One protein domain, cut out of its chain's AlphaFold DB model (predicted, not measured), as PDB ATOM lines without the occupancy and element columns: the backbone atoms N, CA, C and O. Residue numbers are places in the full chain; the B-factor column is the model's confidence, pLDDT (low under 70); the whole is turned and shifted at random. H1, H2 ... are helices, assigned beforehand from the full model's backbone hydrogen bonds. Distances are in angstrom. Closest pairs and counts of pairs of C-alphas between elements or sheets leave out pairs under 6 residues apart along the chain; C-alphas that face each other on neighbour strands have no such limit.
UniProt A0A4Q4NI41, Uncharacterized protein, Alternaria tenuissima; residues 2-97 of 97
ATOM      1  N   ALA A   2       8.077   2.489 -30.069       72.69
ATOM      2  CA  ALA A   2       9.402   2.295 -30.681       72.69
ATOM      3  C   ALA A   2      10.012   0.885 -30.557       72.69
ATOM      4  O   ALA A   2      10.409   0.334 -31.572       72.69
ATOM      5  N   PHE A   3       9.989   0.241 -29.381       77.12
ATOM      6  CA  PHE A   3      10.513  -1.133 -29.223       77.12
ATOM      7  C   PHE A   3       9.845  -2.180 -30.128       77.12
ATOM      8  O   PHE A   3      10.451  -3.198 -30.441       77.12
ATOM      9  N   ARG A   4       8.593  -1.942 -30.544       78.88
ATOM     10  CA  ARG A   4       7.892  -2.802 -31.510       78.88
ATOM     11  C   ARG A   4       8.159  -2.400 -32.960       78.88
ATOM     12  O   ARG A   4       8.074  -3.251 -33.832       78.88
ATOM     13  N   LEU A   5       8.419  -1.117 -33.210       81.38
ATOM     14  CA  LEU A   5       8.619  -0.569 -34.554       81.38
ATOM     15  C   LEU A   5      10.063  -0.728 -35.045       81.38
ATOM     16  O   LEU A   5      10.270  -0.855 -36.245       81.38
ATOM     17  N   LEU A   6      11.038  -0.749 -34.133       84.69
ATOM     18  CA  LEU A   6      12.473  -0.819 -34.429       84.69
ATOM     19  C   LEU A   6      13.152  -1.957 -33.637       84.69
ATOM     20  O   LEU A   6      14.030  -1.704 -32.809       84.69
ATOM     21  N   PRO A   7      12.730  -3.221 -33.826       82.25
ATOM     22  CA  PRO A   7      13.211  -4.341 -33.018       82.25
ATOM     23  C   PRO A   7      14.693  -4.670 -33.244       82.25
ATOM     24  O   PRO A   7      15.360  -5.068 -32.294       82.25
ATOM     25  N   GLU A   8      15.217  -4.485 -34.461       82.25
ATOM     26  CA  GLU A   8      16.635  -4.744 -34.763       82.25
ATOM     27  C   GLU A   8      17.552  -3.636 -34.227       82.25
ATOM     28  O   GLU A   8      18.598  -3.926 -33.654       82.25
ATOM     29  N   GLU A   9      17.143  -2.369 -34.324       78.19
ATOM     30  CA  GLU A   9      17.931  -1.237 -33.809       78.19
ATOM     31  C   GLU A   9      17.956  -1.209 -32.274       78.19
ATOM     32  O   GLU A   9      18.978  -0.901 -31.660       78.19
ATOM     33  N   LEU A  10      16.847  -1.595 -31.636       81.19
ATOM     34  CA  LEU A  10      16.702  -1.677 -30.180       81.19
ATOM     35  C   LEU A  10      16.880  -3.110 -29.661       81.19
ATOM     36  O   LEU A  10      16.335  -3.474 -28.615       81.19
ATOM     37  N   LYS A  11      17.619  -3.946 -30.392       82.69
ATOM     38  CA  LYS A  11      17.916  -5.323 -29.985       82.69
ATOM     39  C   LYS A  11      18.886  -5.370 -28.812       82.69
ATOM     40  O   LYS A  11      18.695  -6.166 -27.896       82.69
ATOM     41  N   GLU A  12      19.891  -4.502 -28.844       87.75
ATOM     42  CA  GLU A  12      20.928  -4.409 -27.823       87.75
ATOM     43  C   GLU A  12      20.492  -3.535 -26.650       87.75
ATOM     44  O   GLU A  12      19.948  -2.445 -26.838       87.75
ATOM     45  N   ASP A  13      20.808  -3.977 -25.434       88.25
ATOM     46  CA  ASP A  13      20.473  -3.265 -24.199       88.25
ATOM     47  C   ASP A  13      21.010  -1.829 -24.183       88.25
ATOM     48  O   ASP A  13      20.282  -0.913 -23.798       88.25
ATOM     49  N   LYS A  14      22.224  -1.608 -24.703       86.62
ATOM     50  CA  LYS A  14      22.810  -0.270 -24.860       86.62
ATOM     51  C   LYS A  14      21.872   0.673 -25.613       86.62
ATOM     52  O   LYS A  14      21.607   1.783 -25.157       86.62
ATOM     53  N   ASN A  15      21.347   0.220 -26.747       87.56
ATOM     54  CA  ASN A  15      20.502   1.037 -27.610       87.56
ATOM     55  C   ASN A  15      19.148   1.302 -26.953       87.56
ATOM     56  O   ASN A  15      18.624   2.407 -27.061       87.56
ATOM     57  N   ARG A  16      18.607   0.328 -26.207       89.19
ATOM     58  CA  ARG A  16      17.375   0.518 -25.424       89.19
ATOM     59  C   ARG A  16      17.532   1.592 -24.359       89.19
ATOM     60  O   ARG A  16      16.655   2.443 -24.226       89.19
ATOM     61  N   VAL A  17      18.635   1.543 -23.614       89.00
ATOM     62  CA  VAL A  17      18.931   2.501 -22.545       89.00
ATOM     63  C   VAL A  17      19.129   3.896 -23.133       89.00
ATOM     64  O   VAL A  17      18.415   4.810 -22.729       89.00
ATOM     65  N   ILE A  18      19.983   4.051 -24.152       88.00
ATOM     66  CA  ILE A  18      20.201   5.340 -24.836       88.00
ATOM     67  C   ILE A  18      18.883   5.903 -25.378       88.00
ATOM     68  O   ILE A  18      18.580   7.079 -25.180       88.00
ATOM     69  N   TRP A  19      18.068   5.060 -26.021       88.56
ATOM     70  CA  TRP A  19      16.782   5.487 -26.559       88.56
ATOM     71  C   TRP A  19      15.820   5.943 -25.459       88.56
ATOM     72  O   TRP A  19      15.038   6.854 -25.690       88.56
ATOM     73  N   LEU A  20      15.850   5.362 -24.259       89.19
ATOM     74  CA  LEU A  20      14.967   5.804 -23.176       89.19
ATOM     75  C   LEU A  20      15.471   7.013 -22.401       89.19
ATOM     76  O   LEU A  20      14.651   7.766 -21.885       89.19
ATOM     77  N   MET A  21      16.784   7.229 -22.342       86.62
ATOM     78  CA  MET A  21      17.366   8.389 -21.661       86.62
ATOM     79  C   MET A  21      16.838   9.720 -22.205       86.62
ATOM     80  O   MET A  21      16.734  10.681 -21.450       86.62
ATOM     81  N   GLN A  22      16.443   9.778 -23.483       88.19
ATOM     82  CA  GLN A  22      15.869  10.990 -24.083       88.19
ATOM     83  C   GLN A  22      14.531  11.422 -23.455       88.19
ATOM     84  O   GLN A  22      14.113  12.553 -23.664       88.19
ATOM     85  N   TYR A  23      13.863  10.530 -22.715       88.94
ATOM     86  CA  TYR A  23      12.594  10.806 -22.036       88.94
ATOM     87  C   TYR A  23      12.759  11.115 -20.543       88.94
ATOM     88  O   TYR A  23      11.763  11.365 -19.870       88.94
ATOM     89  N   LEU A  24      13.984  11.062 -20.007       87.69
ATOM     90  CA  LEU A  24      14.248  11.513 -18.644       87.69
ATOM     91  C   LEU A  24      14.365  13.040 -18.623       87.69
ATOM     92  O   LEU A  24      15.060  13.632 -19.450       87.69
ATOM     93  N   GLU A  25      13.742  13.661 -17.628       85.50
ATOM     94  CA  GLU A  25      13.794  15.101 -17.372       85.50
ATOM     95  C   GLU A  25      13.971  15.369 -15.872       85.50
ATOM     96  O   GLU A  25      13.713  14.485 -15.055       85.50
ATOM     97  N   GLY A  26      14.426  16.578 -15.521       87.62
ATOM     98  CA  GLY A  26      14.648  17.000 -14.133       87.62
ATOM     99  C   GLY A  26      15.666  16.140 -13.376       87.62
ATOM    100  O   GLY A  26      16.588  15.577 -13.972       87.62
ATOM    101  N   ASP A  27      15.467  16.012 -12.065       83.62
ATOM    102  CA  ASP A  27      16.384  15.314 -11.154       83.62
ATOM    103  C   ASP A  27      16.673  13.850 -11.552       83.62
ATOM    104  O   ASP A  27      17.841  13.453 -11.527       83.62
ATOM    105  N   PRO A  28      15.693  13.031 -12.004       84.81
ATOM    106  CA  PRO A  28      15.963  11.675 -12.493       84.81
ATOM    107  C   PRO A  28      16.991  11.604 -13.619       84.81
ATOM    108  O   PRO A  28      17.781  10.660 -13.681       84.81
ATOM    109  N   LYS A  29      16.993  12.601 -14.511       87.44
ATOM    110  CA  LYS A  29      17.958  12.686 -15.606       87.44
ATOM    111  C   LYS A  29      19.357  12.916 -15.050       87.44
ATOM    112  O   LYS A  29      20.271  12.166 -15.380       87.44
ATOM    113  N   GLU A  30      19.520  13.934 -14.210       88.44
ATOM    114  CA  GLU A  30      20.822  14.318 -13.654       88.44
ATOM    115  C   GLU A  30      21.428  13.203 -12.797       88.44
ATOM    116  O   GLU A  30      22.597  12.851 -12.968       88.44
ATOM    117  N   LEU A  31      20.611  12.580 -11.942       88.25
ATOM    118  CA  LEU A  31      21.016  11.446 -11.114       88.25
ATOM    119  C   LEU A  31      21.451  10.247 -11.961       88.25
ATOM    120  O   LEU A  31      22.495   9.649 -11.686       88.25
ATOM    121  N   TRP A  32      20.696   9.928 -13.017       89.69
ATOM    122  CA  TRP A  32      21.075   8.854 -13.928       89.69
ATOM    123  C   TRP A  32      22.400   9.144 -14.638       89.69
ATOM    124  O   TRP A  32      23.254   8.263 -14.665       89.69
ATOM    125  N   TYR A  33      22.617  10.351 -15.174       89.75
ATOM    126  CA  TYR A  33      23.882  10.693 -15.842       89.75
ATOM    127  C   TYR A  33      25.077  10.617 -14.885       89.75
ATOM    128  O   TYR A  33      26.071   9.970 -15.209       89.75
ATOM    129  N   ALA A  34      24.960  11.180 -13.680       88.00
ATOM    130  CA  ALA A  34      26.025  11.116 -12.681       88.00
ATOM    131  C   ALA A  34      26.352   9.669 -12.267       88.00
ATOM    132  O   ALA A  34      27.516   9.311 -12.066       88.00
ATOM    133  N   HIS A  35      25.331   8.815 -12.146       88.19
ATOM    134  CA  HIS A  35      25.517   7.390 -11.877       88.19
ATOM    135  C   HIS A  35      26.128   6.647 -13.069       88.19
ATOM    136  O   HIS A  35      26.998   5.792 -12.882       88.19
ATOM    137  N   PHE A  36      25.699   6.985 -14.286       88.56
ATOM    138  CA  PHE A  36      26.186   6.392 -15.526       88.56
ATOM    139  C   PHE A  36      27.682   6.644 -15.722       88.56
ATOM    140  O   PHE A  36      28.436   5.692 -15.933       88.56
ATOM    141  N   GLU A  37      28.124   7.893 -15.564       86.75
ATOM    142  CA  GLU A  37      29.536   8.276 -15.666       86.75
ATOM    143  C   GLU A  37      30.406   7.475 -14.685       86.75
ATOM    144  O   GLU A  37      31.419   6.883 -15.061       86.75
ATOM    145  N   ARG A  38      29.979   7.390 -13.418       84.12
ATOM    146  CA  ARG A  38      30.748   6.738 -12.344       84.12
ATOM    147  C   ARG A  38      30.775   5.217 -12.443       84.12
ATOM    148  O   ARG A  38      31.794   4.603 -12.136       84.12
ATOM    149  N   SER A  39      29.652   4.605 -12.808       83.50
ATOM    150  CA  SER A  39      29.466   3.152 -12.686       83.50
ATOM    151  C   SER A  39      29.667   2.399 -13.998       83.50
ATOM    152  O   SER A  39      29.980   1.205 -13.977       83.50
ATOM    153  N   PHE A  40      29.487   3.077 -15.132       87.38
ATOM    154  CA  PHE A  40      29.493   2.459 -16.454       87.38
ATOM    155  C   PHE A  40      30.582   3.039 -17.340       87.38
ATOM    156  O   PHE A  40      31.461   2.287 -17.751       87.38
ATOM    157  N   GLU A  41      30.583   4.350 -17.577       83.19
ATOM    158  CA  GLU A  41      31.541   4.977 -18.493       83.19
ATOM    159  C   GLU A  41      32.984   4.848 -17.993       83.19
ATOM    160  O   GLU A  41      33.833   4.328 -18.714       83.19
ATOM    161  N   ALA A  42      33.246   5.187 -16.725       79.75
ATOM    162  CA  ALA A  42      34.569   5.047 -16.110       79.75
ATOM    163  C   ALA A  42      35.088   3.595 -16.065       79.75
ATOM    164  O   ALA A  42      36.290   3.367 -15.937       79.75
ATOM    165  N   CYS A  43      34.188   2.615 -16.162       80.06
ATOM    166  CA  CYS A  43      34.505   1.189 -16.129       80.06
ATOM    167  C   CYS A  43      34.447   0.526 -17.518       80.06
ATOM    168  O   CYS A  43      34.579  -0.694 -17.588       80.06
ATOM    169  N   GLU A  44      34.180   1.282 -18.592       86.19
ATOM    170  CA  GLU A  44      33.907   0.771 -19.949       86.19
ATOM    171  C   GLU A  44      32.804  -0.310 -19.991       86.19
ATOM    172  O   GLU A  44      32.812  -1.236 -20.805       86.19
ATOM    173  N   ARG A  45      31.821  -0.208 -19.089       87.00
ATOM    174  CA  ARG A  45      30.701  -1.149 -18.971       87.00
ATOM    175  C   ARG A  45      29.443  -0.586 -19.610       87.00
ATOM    176  O   ARG A  45      29.228   0.617 -19.675       87.00
ATOM    177  N   ILE A  46      28.562  -1.491 -20.023       86.31
ATOM    178  CA  ILE A  46      27.244  -1.154 -20.560       86.31
ATOM    179  C   ILE A  46      26.183  -1.605 -19.549       86.31
ATOM    180  O   ILE A  46      26.220  -2.765 -19.121       86.31
ATOM    181  N   PRO A  47      25.240  -0.732 -19.150       89.06
ATOM    182  CA  PRO A  47      24.118  -1.141 -18.319       89.06
ATOM    183  C   PRO A  47      23.211  -2.095 -19.093       89.06
ATOM    184  O   PRO A  47      22.886  -1.862 -20.259       89.06
ATOM    185  N   THR A  48      22.774  -3.164 -18.432       91.31
ATOM    186  CA  THR A  48      21.730  -4.024 -18.989       91.31
ATOM    187  C   THR A  48      20.384  -3.315 -18.926       91.31
ATOM    188  O   THR A  48      20.150  -2.427 -18.098       91.31
ATOM    189  N   TRP A  49      19.463  -3.743 -19.782       89.88
ATOM    190  CA  TRP A  49      18.106  -3.212 -19.813       89.88
ATOM    191  C   TRP A  49      17.374  -3.456 -18.487       89.88
ATOM    192  O   TRP A  49      16.657  -2.585 -17.995       89.88
ATOM    193  N   GLU A  50      17.589  -4.624 -17.878       90.94
ATOM    194  CA  GLU A  50      16.993  -4.957 -16.582       90.94
ATOM    195  C   GLU A  50      17.517  -4.056 -15.464       90.94
ATOM    196  O   GLU A  50      16.728  -3.520 -14.689       90.94
ATOM    197  N   TYR A  51      18.832  -3.824 -15.430       90.38
ATOM    198  CA  TYR A  51      19.447  -2.951 -14.438       90.38
ATOM    199  C   TYR A  51      18.901  -1.526 -14.526       90.38
ATOM    200  O   TYR A  51      18.537  -0.942 -13.511       90.38
ATOM    201  N   TYR A  52      18.807  -0.976 -15.738       91.06
ATOM    202  CA  TYR A  52      18.304   0.379 -15.935       91.06
ATOM    203  C   TYR A  52      16.849   0.534 -15.474       91.06
ATOM    204  O   TYR A  52      16.528   1.501 -14.788       91.06
ATOM    205  N   LYS A  53      15.973  -0.436 -15.779       90.50
ATOM    206  CA  LYS A  53      14.593  -0.425 -15.265       90.50
ATOM    207  C   LYS A  53      14.557  -0.439 -13.740       90.50
ATOM    208  O   LYS A  53      13.811   0.343 -13.160       90.50
ATOM    209  N   GLN A  54      15.339  -1.318 -13.113       88.31
ATOM    210  CA  GLN A  54      15.372  -1.418 -11.657       88.31
ATOM    211  C   GLN A  54      15.883  -0.120 -11.032       88.31
ATOM    212  O   GLN A  54      15.245   0.399 -10.129       88.31
ATOM    213  N   TYR A  55      16.949   0.460 -11.585       88.69
ATOM    214  CA  TYR A  55      17.472   1.742 -11.126       88.69
ATOM    215  C   TYR A  55      16.415   2.850 -11.181       88.69
ATOM    216  O   TYR A  55      16.259   3.588 -10.218       88.69
ATOM    217  N   LEU A  56      15.654   2.963 -12.277       88.69
ATOM    218  CA  LEU A  56      14.586   3.965 -12.374       88.69
ATOM    219  C   LEU A  56      13.452   3.719 -11.372       88.69
ATOM    220  O   LEU A  56      12.889   4.676 -10.848       88.69
ATOM    221  N   LEU A  57      13.107   2.457 -11.102       87.06
ATOM    222  CA  LEU A  57      12.119   2.113 -10.078       87.06
ATOM    223  C   LEU A  57      12.620   2.473  -8.681       87.06
ATOM    224  O   LEU A  57      11.868   3.064  -7.914       87.06
ATOM    225  N   ASP A  58      13.882   2.176  -8.377       84.69
ATOM    226  CA  ASP A  58      14.517   2.536  -7.110       84.69
ATOM    227  C   ASP A  58      14.583   4.059  -6.960       84.69
ATOM    228  O   ASP A  58      14.300   4.589  -5.894       84.69
ATOM    229  N   LEU A  59      14.856   4.773  -8.053       81.25
ATOM    230  CA  LEU A  59      14.885   6.231  -8.092       81.25
ATOM    231  C   LEU A  59      13.499   6.866  -7.987       81.25
ATOM    232  O   LEU A  59      13.421   8.041  -7.678       81.25
ATOM    233  N   LEU A  60      12.411   6.134  -8.233       75.19
ATOM    234  CA  LEU A  60      11.044   6.579  -7.931       75.19
ATOM    235  C   LEU A  60      10.622   6.177  -6.514       75.19
ATOM    236  O   LEU A  60       9.913   6.927  -5.843       75.19
ATOM    237  N   ALA A  61      11.071   5.011  -6.052       71.44
ATOM    238  CA  ALA A  61      10.818   4.519  -4.711       71.44
ATOM    239  C   ALA A  61      11.544   5.361  -3.658       71.44
ATOM    240  O   ALA A  61      10.930   5.669  -2.650       71.44
ATOM    241  N   ASP A  62      12.789   5.781  -3.886       66.56
ATOM    242  CA  ASP A  62      13.551   6.640  -2.973       66.56
ATOM    243  C   ASP A  62      12.839   7.988  -2.721       66.56
ATOM    244  O   ASP A  62      12.542   8.247  -1.569       66.56
ATOM    245  N   PRO A  63      12.400   8.794  -3.707       62.50
ATOM    246  CA  PRO A  63      11.622  10.013  -3.465       62.50
ATOM    247  C   PRO A  63      10.291   9.773  -2.747       62.50
ATOM    248  O   PRO A  63       9.922  10.532  -1.850       62.50
ATOM    249  N   VAL A  64       9.552   8.724  -3.127       59.19
ATOM    250  CA  VAL A  64       8.263   8.400  -2.493       59.19
ATOM    251  C   VAL A  64       8.483   7.961  -1.046       59.19
ATOM    252  O   VAL A  64       7.812   8.467  -0.144       59.19
ATOM    253  N   ASN A  65       9.460   7.083  -0.818       56.47
ATOM    254  CA  ASN A  65       9.853   6.615   0.503       56.47
ATOM    255  C   ASN A  65      10.466   7.740   1.325       56.47
ATOM    256  O   ASN A  65      10.150   7.818   2.492       56.47
ATOM    257  N   ARG A  66      11.234   8.665   0.750       57.41
ATOM    258  CA  ARG A  66      11.828   9.806   1.456       57.41
ATOM    259  C   ARG A  66      10.749  10.750   1.979       57.41
ATOM    260  O   ARG A  66      10.820  11.153   3.132       57.41
ATOM    261  N   SER A  67       9.696  11.017   1.200       58.53
ATOM    262  CA  SER A  67       8.551  11.807   1.689       58.53
ATOM    263  C   SER A  67       7.747  11.076   2.774       58.53
ATOM    264  O   SER A  67       7.309  11.685   3.748       58.53
ATOM    265  N   LEU A  68       7.577   9.755   2.636       56.81
ATOM    266  CA  LEU A  68       6.842   8.935   3.595       56.81
ATOM    267  C   LEU A  68       7.647   8.719   4.882       56.81
ATOM    268  O   LEU A  68       7.075   8.743   5.967       56.81
ATOM    269  N   GLU A  69       8.958   8.529   4.774       58.00
ATOM    270  CA  GLU A  69       9.917   8.409   5.870       58.00
ATOM    271  C   GLU A  69      10.063   9.741   6.594       58.00
ATOM    272  O   GLU A  69      10.010   9.729   7.815       58.00
ATOM    273  N   ALA A  70      10.136  10.876   5.891       58.94
ATOM    274  CA  ALA A  70      10.102  12.208   6.497       58.94
ATOM    275  C   ALA A  70       8.791  12.436   7.267       58.94
ATOM    276  O   ALA A  70       8.810  12.751   8.457       58.94
ATOM    277  N   ALA A  71       7.638  12.161   6.645       60.12
ATOM    278  CA  ALA A  71       6.334  12.285   7.299       60.12
ATOM    279  C   ALA A  71       6.171  11.319   8.489       60.12
ATOM    280  O   ALA A  71       5.609  11.679   9.525       60.12
ATOM    281  N   THR A  72       6.687  10.092   8.372       60.66
ATOM    282  CA  THR A  72       6.664   9.090   9.448       60.66
ATOM    283  C   THR A  72       7.622   9.471  10.575       60.66
ATOM    284  O   THR A  72       7.240   9.386  11.739       60.66
ATOM    285  N   ALA A  73       8.831   9.936  10.261       61.12
ATOM    286  CA  ALA A  73       9.822  10.402  11.225       61.12
ATOM    287  C   ALA A  73       9.324  11.642  11.971       61.12
ATOM    288  O   ALA A  73       9.466  11.700  13.190       61.12
ATOM    289  N   HIS A  74       8.659  12.574  11.282       58.28
ATOM    290  CA  HIS A  74       7.972  13.704  11.900       58.28
ATOM    291  C   HIS A  74       6.821  13.230  12.806       58.28
ATOM    292  O   HIS A  74       6.725  13.639  13.962       58.28
ATOM    293  N   SER A  75       5.978  12.298  12.342       60.16
ATOM    294  CA  SER A  75       4.863  11.757  13.136       60.16
ATOM    295  C   SER A  75       5.305  10.926  14.350       60.16
ATOM    296  O   SER A  75       4.540  10.803  15.306       60.16
ATOM    297  N   GLN A  76       6.490  10.315  14.308       63.19
ATOM    298  CA  GLN A  76       7.056   9.504  15.393       63.19
ATOM    299  C   GLN A  76       8.049  10.282  16.263       63.19
ATOM    300  O   GLN A  76       8.512   9.761  17.283       63.19
ATOM    301  N   ALA A  77       8.383  11.521  15.895       63.38
ATOM    302  CA  ALA A  77       9.280  12.360  16.665       63.38
ATOM    303  C   ALA A  77       8.643  12.697  18.020       63.38
ATOM    304  O   ALA A  77       7.658  13.424  18.125       63.38
ATOM    305  N   LEU A  78       9.242  12.166  19.083       66.12
ATOM    306  CA  LEU A  78       8.922  12.502  20.465       66.12
ATOM    307  C   LEU A  78      10.082  13.290  21.062       66.12
ATOM    308  O   LEU A  78      11.243  12.884  20.962       66.12
ATOM    309  N   GLN A  79       9.758  14.399  21.723       62.25
ATOM    310  CA  GLN A  79      10.740  15.190  22.451       62.25
ATOM    311  C   GLN A  79      11.390  14.321  23.535       62.25
ATOM    312  O   GLN A  79      10.711  13.779  24.412       62.25
ATOM    313  N   ARG A  80      12.719  14.172  23.482       71.69
ATOM    314  CA  ARG A  80      13.451  13.408  24.502       71.69
ATOM    315  C   ARG A  80      13.416  14.146  25.842       71.69
ATOM    316  O   ARG A  80      13.362  15.373  25.880       71.69
ATOM    317  N   LYS A  81      13.501  13.395  26.946       62.81
ATOM    318  CA  LYS A  81      13.372  13.904  28.328       62.81
ATOM    319  C   LYS A  81      14.370  15.019  28.684       62.81
ATOM    320  O   LYS A  81      14.078  15.844  29.543       62.81
ATOM    321  N   ASP A  82      15.496  15.059  27.974       77.19
ATOM    322  CA  ASP A  82      16.625  15.967  28.212       77.19
ATOM    323  C   ASP A  82      16.746  17.038  27.106       77.19
ATOM    324  O   ASP A  82      17.679  17.841  27.092       77.19
ATOM    325  N   GLN A  83      15.816  17.042  26.143       64.50
ATOM    326  CA  GLN A  83      15.838  17.920  24.978       64.50
ATOM    327  C   GLN A  83      14.990  19.163  25.239       64.50
ATOM    328  O   GLN A  83      13.819  19.079  25.608       64.50
ATOM    329  N   THR A  84      15.564  20.345  25.022       77.38
ATOM    330  CA  THR A  84      14.811  21.601  25.119       77.38
ATOM    331  C   THR A  84      13.786  21.714  23.991       77.38
ATOM    332  O   THR A  84      14.026  21.241  22.884       77.38
ATOM    333  N   VAL A  85      12.670  22.408  24.235       71.81
ATOM    334  CA  VAL A  85      11.617  22.623  23.220       71.81
ATOM    335  C   VAL A  85      12.189  23.260  21.948       71.81
ATOM    336  O   VAL A  85      11.824  22.881  20.842       71.81
ATOM    337  N   ARG A  86      13.156  24.174  22.097       74.06
ATOM    338  CA  ARG A  86      13.811  24.853  20.973       74.06
ATOM    339  C   ARG A  86      14.694  23.913  20.148       74.06
ATOM    340  O   ARG A  86      14.653  23.975  18.930       74.06
ATOM    341  N   SER A  87      15.444  23.014  20.793       72.12
ATOM    342  CA  SER A  87      16.258  22.021  20.075       72.12
ATOM    343  C   SER A  87      15.439  20.867  19.500       72.12
ATOM    344  O   SER A  87      15.932  20.147  18.638       72.12
ATOM    345  N   PHE A  88      14.208  20.665  19.968       73.19
ATOM    346  CA  PHE A  88      13.258  19.750  19.344       73.19
ATOM    347  C   PHE A  88      12.575  20.384  18.127       73.19
ATOM    348  O   PHE A  88      12.506  19.742  17.089       73.19
ATOM    349  N   ALA A  89      12.185  21.660  18.200       71.88
ATOM    350  CA  ALA A  89      11.640  22.395  17.055       71.88
ATOM    351  C   ALA A  89      12.632  22.467  15.879       71.88
ATOM    352  O   ALA A  89      12.271  22.131  14.762       71.88
ATOM    353  N   THR A  90      13.907  22.779  16.141       74.25
ATOM    354  CA  THR A  90      14.949  22.759  15.096       74.25
ATOM    355  C   THR A  90      15.203  21.356  14.535       74.25
ATOM    356  O   THR A  90      15.566  21.211  13.377       74.25
ATOM    357  N   TYR A  91      15.014  20.303  15.336       67.00
ATOM    358  CA  TYR A  91      15.125  18.923  14.856       67.00
ATOM    359  C   TYR A  91      13.957  18.534  13.938       67.00
ATOM    360  O   TYR A  91      14.171  17.799  12.982       67.00
ATOM    361  N   LEU A  92      12.748  19.039  14.206       66.06
ATOM    362  CA  LEU A  92      11.589  18.845  13.333       66.06
ATOM    363  C   LEU A  92      11.731  19.616  12.015       66.06
ATOM    364  O   LEU A  92      11.457  19.041  10.973       66.06
ATOM    365  N   GLU A  93      12.240  20.853  12.045       64.00
ATOM    366  CA  GLU A  93      12.519  21.635  10.824       64.00
ATOM    367  C   GLU A  93      13.529  20.928   9.902       64.00
ATOM    368  O   GLU A  93      13.365  20.934   8.691       64.00
ATOM    369  N   VAL A  94      14.539  20.252  10.463       65.44
ATOM    370  CA  VAL A  94      15.538  19.479   9.693       65.44
ATOM    371  C   VAL A  94      14.969  18.180   9.102       65.44
ATOM    372  O   VAL A  94      15.581  17.599   8.213       65.44
ATOM    373  N   LEU A  95      13.827  17.695   9.595       57.84
ATOM    374  CA  LEU A  95      13.156  16.503   9.061       57.84
ATOM    375  C   LEU A  95      12.176  16.823   7.921       57.84
ATOM    376  O   LEU A  95      11.694  15.887   7.283       57.84
ATOM    377  N   GLU A  96      11.848  18.098   7.700       52.09
ATOM    378  CA  GLU A  96      10.931  18.552   6.644       52.09
ATOM    379  C   GLU A  96      11.646  18.988   5.343       52.09
ATOM    380  O   GLU A  96      10.968  19.124   4.324       52.09
ATOM    381  N   ASP A  97      12.978  19.157   5.366       46.22
ATOM    382  CA  ASP A  97      13.866  19.404   4.202       46.22
ATOM    383  C   ASP A  97      14.404  18.092   3.586       46.22
ATOM    384  O   ASP A  97      14.491  18.004   2.335       46.22
TER     385      ASP A  97
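What this domain is: This is residues 2 to 97 of the 97 residues of an uncharacterized protein of Alternaria tenuissima (UniProt A0A4Q4NI41). One long helix, H4, makes most of the length of a rod, with H5 folded back beside its last part as a hairpin, and with H2 and H3 gathered near its first part. H1 is a short turn beyond H2, at the end of the rod away from H5. The printed part has 96 residues, with five named helices in the order H1, H2, H3, H4, H5 and no named strand: all helix. It is extended, with a radius of gyration of the C-alphas of 20.4 A, and spans 65 by 29 by 20 A.

How they stand to each other: H4, residues 49 to 76, has a kink of 26 degrees near residue 65. H5, residues 85 to 96, touches residues 70 to 74 of H4 with its residues 92 to 96 alone; the closest C-alphas, of Ala 70 and Leu 95, are 5.9 A apart. This helical hairpin has a shallow tilt of 23 degrees, opposite ways. H2, residues 13 to 21, touches H4 at residues 49 to 52 alone, closest at the C-alphas of Asp 13 and Trp 49, 5.0 A, with a steep tilt of 47 degrees, the same way. H3, residues 26 to 39, is close to H4 but not clearly touching: the closest C-alphas, of Pro 28 and Leu 59, are 7.1 A apart. H1, residues 2 to 5, and H2 are near each other, with 5 pairs of C-alphas within 10 A. H3 and H5 are apart. Each O i to N i+4 pair is within hydrogen-bond range in H2, H3 and H5, and 23 of 24 are in H4; H1 is too short for such a pair.

Where its parts are: H4 runs 39.0 A from C-alpha 49 at (18.106, -3.212, -19.813) to C-alpha 76 at (7.056, 9.504, 15.393). H3 is 20.3 A long, H5 17.1 A and H2 12.3 A; H1 begins at C-alpha 2, (9.402, 2.295, -30.681).

The domain as a whole: The C-alphas of Glu 8 and Asp 82, the two farthest apart, are 66.3 A apart. The printed part has no cut and no long link. Residues 61 to 66 of H4 and residues 81 to 86 stand free. The mean pLDDT of the printed part is 77.5, and 27 residues are under 70: 62 to 79, 81, 83 and 91 to 97.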